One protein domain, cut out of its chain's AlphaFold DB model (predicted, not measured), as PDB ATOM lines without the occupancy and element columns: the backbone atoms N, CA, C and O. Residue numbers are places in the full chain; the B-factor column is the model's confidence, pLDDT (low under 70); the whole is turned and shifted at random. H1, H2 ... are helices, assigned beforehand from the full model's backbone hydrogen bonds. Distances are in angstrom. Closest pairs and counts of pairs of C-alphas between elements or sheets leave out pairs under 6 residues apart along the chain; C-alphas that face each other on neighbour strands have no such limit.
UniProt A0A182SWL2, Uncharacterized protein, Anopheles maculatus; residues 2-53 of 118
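Overview. This is residues 2 to 53 of the 118 residues of an uncharacterized protein of Anopheles maculatus (UniProt A0A182SWL2). Four helices follow one another in an open arch: H1 and H2 pack together as one foot, H3 makes the top, and the long H4 runs off as the other leg, with an empty space between the legs. Residues 44 to 53, of which 44 to 51 belong to H4, stick out free of the rest. The printed part has 52 residues, with four named helices in the order H1, H2, H3, H4 and no named strand; the class is all helix. It is loose, with a radius of gyration of the C-alphas of 13.0 A, and spans 34 by 23 by 18 A.

Along the chain. Find C-alpha 2 at (99.659, 47.806, -11.309); there H1 begins, residues 2 to 7, 8.7 A from first to last C-alpha. Next comes H2, residues 12 to 22, 15.0 A long. H3 takes residues 27 to 34, 10.8 A long, from C-alpha 27 at (110.105, 39.970, -12.005). H4, residues 37 to 51, is the longest at 21.1 A and ends at C-alpha 51, (91.213, 49.171, 9.687).

Arrangement. Look first at Met 5 and Thr 15, the closest C-alphas of H1 and H2, 5.7 A apart. These two helices touch and run opposite ways at a steep tilt of 59 degrees. H2 and H3 are close but not clearly touching; their closest C-alphas, of Ala 20 and Ile 27, are 6.5 A apart. H3 and H4 are also close but not clearly touching, with the C-alphas of Cys 33 and Gly 39 closest at 5.6 A; they run the same way at a steep tilt of 64 degrees. H4 is apart from H1 and H2, and H1 is apart from H3. In H1, H2, H3 and H4 every O i to N i+4 pair is within hydrogen-bond range.

Size, cuts and confidence. The C-alphas of Lys 21 and Ala 52, the two farthest apart, are 35.1 A apart. The printed part has no cut, and the three links between helices are tight. In this predicted model the mean pLDDT of the printed part is 95.7, and no printed residue is under 70.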
ATOM      1  N   VAL A   2     100.909  48.309 -11.938       94.50
ATOM      2  CA  VAL A   2      99.659  47.806 -11.309       94.50
ATOM      3  C   VAL A   2      98.394  48.143 -12.113       94.50
ATOM      4  O   VAL A   2      97.544  47.282 -12.308       94.50
ATOM      5  N   ALA A   3      98.295  49.352 -12.674       95.81
ATOM      6  CA  ALA A   3      97.168  49.726 -13.537       95.81
ATOM      7  C   ALA A   3      97.031  48.819 -14.782       95.81
ATOM      8  O   ALA A   3      95.920  48.467 -15.167       95.81
ATOM      9  N   CYS A   4      98.152  48.384 -15.375       96.00
ATOM     10  CA  CYS A   4      98.149  47.399 -16.464       96.00
ATOM     11  C   CYS A   4      97.602  46.051 -15.979       96.00
ATOM     12  O   CYS A   4      96.810  45.425 -16.685       96.00
ATOM     13  N   MET A   5      97.974  45.638 -14.759       95.94
ATOM     14  CA  MET A   5      97.497  44.388 -14.170       95.94
ATOM     15  C   MET A   5      95.990  44.392 -13.921       95.94
ATOM     16  O   MET A   5      95.314  43.418 -14.234       95.94
ATOM     17  N   ILE A   6      95.457  45.500 -13.406       95.56
ATOM     18  CA  ILE A   6      94.027  45.648 -13.110       95.56
ATOM     19  C   ILE A   6      93.196  45.727 -14.397       95.56
ATOM     20  O   ILE A   6      92.090  45.198 -14.438       95.56
ATOM     21  N   LYS A   7      93.726  46.340 -15.465       94.88
ATOM     22  CA  LYS A   7      93.006  46.523 -16.738       94.88
ATOM     23  C   LYS A   7      92.551  45.205 -17.379       94.88
ATOM     24  O   LYS A   7      91.529  45.192 -18.058       94.88
ATOM     25  N   ASN A   8      93.302  44.118 -17.204       87.25
ATOM     26  CA  ASN A   8      92.915  42.788 -17.675       87.25
ATOM     27  C   ASN A   8      93.453  41.718 -16.720       87.25
ATOM     28  O   ASN A   8      94.564  41.219 -16.897       87.25
ATOM     29  N   ASN A   9      92.663  41.371 -15.710       88.81
ATOM     30  CA  ASN A   9      93.051  40.466 -14.630       88.81
ATOM     31  C   ASN A   9      92.387  39.078 -14.722       88.81
ATOM     32  O   ASN A   9      92.312  38.392 -13.708       88.81
ATOM     33  N   ILE A  10      91.933  38.650 -15.910       93.31
ATOM     34  CA  ILE A  10      91.315  37.322 -16.103       93.31
ATOM     35  C   ILE A  10      92.282  36.208 -15.680       93.31
ATOM     36  O   ILE A  10      91.889  35.264 -15.001       93.31
ATOM     37  N   ILE A  11      93.562  36.348 -16.044       95.56
ATOM     38  CA  ILE A  11      94.648  35.466 -15.602       95.56
ATOM     39  C   ILE A  11      95.723  36.339 -14.935       95.56
ATOM     40  O   ILE A  11      96.662  36.785 -15.599       95.56
ATOM     41  N   PRO A  12      95.609  36.627 -13.621       93.62
ATOM     42  CA  PRO A  12      96.461  37.605 -12.939       93.62
ATOM     43  C   PRO A  12      97.959  37.320 -13.052       93.62
ATOM     44  O   PRO A  12      98.756  38.251 -13.143       93.62
ATOM     45  N   ARG A  13      98.341  36.038 -13.073       92.69
ATOM     46  CA  ARG A  13      99.737  35.602 -13.186       92.69
ATOM     47  C   ARG A  13     100.340  35.961 -14.546       92.69
ATOM     48  O   ARG A  13     101.416  36.547 -14.597       92.69
ATOM     49  N   ASP A  14      99.648  35.651 -15.634       95.19
ATOM     50  CA  ASP A  14     100.145  35.929 -16.986       95.19
ATOM     51  C   ASP A  14     100.151  37.434 -17.251       95.19
ATOM     52  O   ASP A  14     101.114  37.988 -17.788       95.19
ATOM     53  N   THR A  15      99.110  38.125 -16.779       96.62
ATOM     54  CA  THR A  15      99.050  39.583 -16.811       96.62
ATOM     55  C   THR A  15     100.193  40.209 -16.011       96.62
ATOM     56  O   THR A  15     100.783  41.178 -16.485       96.62
ATOM     57  N   PHE A  16     100.545  39.669 -14.842       95.31
ATOM     58  CA  PHE A  16     101.699  40.123 -14.067       95.31
ATOM     59  C   PHE A  16     102.986  40.068 -14.898       95.31
ATOM     60  O   PHE A  16     103.634  41.101 -15.054       95.31
ATOM     61  N   TYR A  17     103.322  38.920 -15.496       95.62
ATOM     62  CA  TYR A  17     104.544  38.791 -16.300       95.62
ATOM     63  C   TYR A  17     104.554  39.742 -17.503       95.62
ATOM     64  O   TYR A  17     105.558  40.409 -17.764       95.62
ATOM     65  N   ARG A  18     103.426  39.850 -18.214       95.75
ATOM     66  CA  ARG A  18     103.281  40.761 -19.355       95.75
ATOM     67  C   ARG A  18     103.476  42.220 -18.939       95.75
ATOM     68  O   ARG A  18     104.304  42.913 -19.522       95.75
ATOM     69  N   CYS A  19     102.749  42.676 -17.922       97.00
ATOM     70  CA  CYS A  19     102.826  44.056 -17.450       97.00
ATOM     71  C   CYS A  19     104.202  44.381 -16.851       97.00
ATOM     72  O   CYS A  19     104.685  45.498 -17.028       97.00
ATOM     73  N   ALA A  20     104.851  43.430 -16.169       96.00
ATOM     74  CA  ALA A  20     106.193  43.626 -15.625       96.00
ATOM     75  C   ALA A  20     107.191  43.897 -16.754       96.00
ATOM     76  O   ALA A  20     107.905  44.897 -16.720       96.00
ATOM     77  N   LYS A  21     107.146  43.069 -17.807       95.81
ATOM     78  CA  LYS A  21     107.969  43.234 -19.008       95.81
ATOM     79  C   LYS A  21     107.699  44.559 -19.727       95.81
ATOM     80  O   LYS A  21     108.645  45.265 -20.051       95.81
ATOM     81  N   GLU A  22     106.431  44.914 -19.955       96.38
ATOM     82  CA  GLU A  22     106.035  46.170 -20.621       96.38
ATOM     83  C   GLU A  22     106.541  47.424 -19.886       96.38
ATOM     84  O   GLU A  22     106.799  48.449 -20.513       96.38
ATOM     85  N   HIS A  23     106.693  47.347 -18.562       96.75
ATOM     86  CA  HIS A  23     107.120  48.463 -17.721       96.75
ATOM     87  C   HIS A  23     108.578  48.369 -17.240       96.75
ATOM     88  O   HIS A  23     108.978  49.195 -16.420       96.75
ATOM     89  N   GLY A  24     109.364  47.394 -17.714       95.94
ATOM     90  CA  GLY A  24     110.769  47.227 -17.318       95.94
ATOM     91  C   GLY A  24     110.964  46.919 -15.829       95.94
ATOM     92  O   GLY A  24     111.931  47.375 -15.228       95.94
ATOM     93  N   VAL A  25     110.020  46.200 -15.215       95.44
ATOM     94  CA  VAL A  25     110.069  45.826 -13.798       95.44
ATOM     95  C   VAL A  25     110.680  44.433 -13.642       95.44
ATOM     96  O   VAL A  25     110.213  43.480 -14.259       95.44
ATOM     97  N   GLU A  26     111.680  44.317 -12.767       95.94
ATOM     98  CA  GLU A  26     112.357  43.059 -12.428       95.94
ATOM     99  C   GLU A  26     111.419  42.065 -11.726       95.94
ATOM    100  O   GLU A  26     111.005  42.261 -10.578       95.94
ATOM    101  N   ILE A  27     111.100  40.970 -12.415       95.88
ATOM    102  CA  ILE A  27     110.105  39.970 -12.005       95.88
ATOM    103  C   ILE A  27     110.585  39.177 -10.787       95.88
ATOM    104  O   ILE A  27     109.819  38.949  -9.848       95.88
ATOM    105  N   GLU A  28     111.847  38.766 -10.790       96.12
ATOM    106  CA  GLU A  28     112.462  37.892  -9.794       96.12
ATOM    107  C   GLU A  28     112.435  38.532  -8.404       96.12
ATOM    108  O   GLU A  28     112.177  37.855  -7.408       96.12
ATOM    109  N   SER A  29     112.639  39.851  -8.340       94.38
ATOM    110  CA  SER A  29     112.585  40.617  -7.095       94.38
ATOM    111  C   SER A  29     111.182  40.613  -6.474       94.38
ATOM    112  O   SER A  29     111.028  40.342  -5.281       94.38
ATOM    113  N   ILE A  30     110.147  40.820  -7.294       95.12
ATOM    114  CA  ILE A  30     108.744  40.808  -6.863       95.12
ATOM    115  C   ILE A  30     108.324  39.395  -6.469       95.12
ATOM    116  O   ILE A  30     107.675  39.220  -5.440       95.12
ATOM    117  N   LYS A  31     108.742  38.389  -7.245       94.94
ATOM    118  CA  LYS A  31     108.493  36.980  -6.941       94.94
ATOM    119  C   LYS A  31     109.071  36.576  -5.599       94.94
ATOM    120  O   LYS A  31     108.349  36.063  -4.751       94.94
ATOM    121  N   LYS A  32     110.341  36.896  -5.364       96.31
ATOM    122  CA  LYS A  32     110.987  36.650  -4.074       96.31
ATOM    123  C   LYS A  32     110.262  37.359  -2.926       96.31
ATOM    124  O   LYS A  32     110.171  36.793  -1.845       96.31
ATOM    125  N   CYS A  33     109.743  38.566  -3.151       95.38
ATOM    126  CA  CYS A  33     108.966  39.297  -2.153       95.38
ATOM    127  C   CYS A  33     107.662  38.565  -1.797       95.38
ATOM    128  O   CYS A  33     107.476  38.219  -0.628       95.38
ATOM    129  N   TYR A  34     106.799  38.274  -2.781       94.00
ATOM    130  CA  TYR A  34     105.487  37.677  -2.504       94.00
ATOM    131  C   TYR A  34     105.551  36.194  -2.103       94.00
ATOM    132  O   TYR A  34     104.640  35.730  -1.425       94.00
ATOM    133  N   ASP A  35     106.604  35.460  -2.486       95.38
ATOM    134  CA  ASP A  35     106.840  34.069  -2.054       95.38
ATOM    135  C   ASP A  35     107.472  33.988  -0.642       95.38
ATOM    136  O   ASP A  35     107.585  32.903  -0.071       95.38
ATOM    137  N   SER A  36     107.901  35.116  -0.062       96.75
ATOM    138  CA  SER A  36     108.498  35.186   1.282       96.75
ATOM    139  C   SER A  36     107.505  35.685   2.345       96.75
ATOM    140  O   SER A  36     106.486  36.289   1.998       96.75
ATOM    141  N   PRO A  37     107.811  35.541   3.652       98.06
ATOM    142  CA  PRO A  37     107.000  36.134   4.724       98.06
ATOM    143  C   PRO A  37     106.814  37.651   4.598       98.06
ATOM    144  O   PRO A  37     105.808  38.182   5.062       98.06
ATOM    145  N   HIS A  38     107.735  38.339   3.919       97.50
ATOM    146  CA  HIS A  38     107.668  39.783   3.724       97.50
ATOM    147  C   HIS A  38     106.390  40.222   2.994       97.50
ATOM    148  O   HIS A  38     105.794  41.239   3.342       97.50
ATOM    149  N   GLY A  39     105.900  39.427   2.034       96.69
ATOM    150  CA  GLY A  39     104.618  39.700   1.381       96.69
ATOM    151  C   GLY A  39     103.445  39.710   2.370       96.69
ATOM    152  O   GLY A  39     102.579  40.582   2.300       96.69
ATOM    153  N   ALA A  40     103.441  38.788   3.337       97.38
ATOM    154  CA  ALA A  40     102.419  38.729   4.381       97.38
ATOM    155  C   ALA A  40     102.538  39.892   5.382       97.38
ATOM    156  O   ALA A  40     101.522  40.440   5.810       97.38
ATOM    157  N   GLU A  41     103.759  40.310   5.719       98.31
ATOM    158  CA  GLU A  41     104.007  41.494   6.551       98.31
ATOM    159  C   GLU A  41     103.454  42.764   5.894       98.31
ATOM    160  O   GLU A  41     102.732  43.527   6.536       98.31
ATOM    161  N   LEU A  42     103.715  42.957   4.596       98.25
ATOM    162  CA  LEU A  42     103.175  44.085   3.834       98.25
ATOM    163  C   LEU A  42     101.639  44.060   3.799       98.25
ATOM    164  O   LEU A  42     100.999  45.095   3.999       98.25
ATOM    165  N   LEU A  43     101.031  42.884   3.607       97.69
ATOM    166  CA  LEU A  43      99.572  42.736   3.659       97.69
ATOM    167  C   LEU A  43      99.003  43.105   5.033       97.69
ATOM    168  O   LEU A  43      97.975  43.781   5.097       97.69
ATOM    169  N   LYS A  44      99.668  42.714   6.126       98.19
ATOM    170  CA  LYS A  44      99.268  43.101   7.484       98.19
ATOM    171  C   LYS A  44      99.304  44.620   7.660       98.19
ATOM    172  O   LYS A  44      98.313  45.180   8.122       98.19
ATOM    173  N   VAL A  45     100.388  45.282   7.250       98.38
ATOM    174  CA  VAL A  45     100.527  46.748   7.344       98.38
ATOM    175  C   VAL A  45      99.387  47.457   6.607       98.38
ATOM    176  O   VAL A  45      98.771  48.379   7.143       98.38
ATOM    177  N   HIS A  46      99.043  47.006   5.399       97.44
ATOM    178  CA  HIS A  46      97.921  47.579   4.654       97.44
ATOM    179  C   HIS A  46      96.553  47.245   5.271       97.44
ATOM    180  O   HIS A  46      95.641  48.074   5.218       97.44
ATOM    181  N   GLY A  47      96.406  46.074   5.893       97.69
ATOM    182  CA  GLY A  47      95.219  45.706   6.666       97.69
ATOM    183  C   GLY A  47      95.011  46.610   7.883       97.69
ATOM    184  O   GLY A  47      93.907  47.114   8.084       97.69
ATOM    185  N   GLU A  48      96.071  46.884   8.645       98.31
ATOM    186  CA  GLU A  48      96.050  47.808   9.787       98.31
ATOM    187  C   GLU A  48      95.724  49.239   9.343       98.31
ATOM    188  O   GLU A  48      94.846  49.874   9.928       98.31
ATOM    189  N   ALA A  49      96.343  49.718   8.259       95.56
ATOM    190  CA  ALA A  49      96.040  51.030   7.686       95.56
ATOM    191  C   ALA A  49      94.570  51.147   7.239       95.56
ATOM    192  O   ALA A  49      93.925  52.161   7.495       95.56
ATOM    193  N   THR A  50      94.018  50.096   6.624       96.00
ATOM    194  CA  THR A  50      92.607  50.056   6.206       96.00
ATOM    195  C   THR A  50      91.669  50.032   7.416       96.00
ATOM    196  O   THR A  50      90.670  50.747   7.440       96.00
ATOM    197  N   HIS A  51      91.994  49.250   8.449       96.25
ATOM    198  CA  HIS A  51      91.213  49.171   9.687       96.25
ATOM    199  C   HIS A  51      91.231  50.482  10.493       96.25
ATOM    200  O   HIS A  51      90.273  50.800  11.205       96.25
ATOM    201  N   ALA A  52      92.311  51.256  10.385       94.69
ATOM    202  CA  ALA A  52      92.462  52.545  11.050       94.69
ATOM    203  C   ALA A  52      91.614  53.667  10.422       94.69
ATOM    204  O   ALA A  52      91.424  54.701  11.061       94.69
ATOM    205  N   LEU A  53      91.077  53.477   9.211       92.56
ATOM    206  CA  LEU A  53      90.243  54.482   8.552       92.56
ATOM    207  C   LEU A  53      88.983  54.800   9.369       92.56
ATOM    208  O   LEU A  53      88.348  53.916   9.955       92.56
TER     209      LEU A  53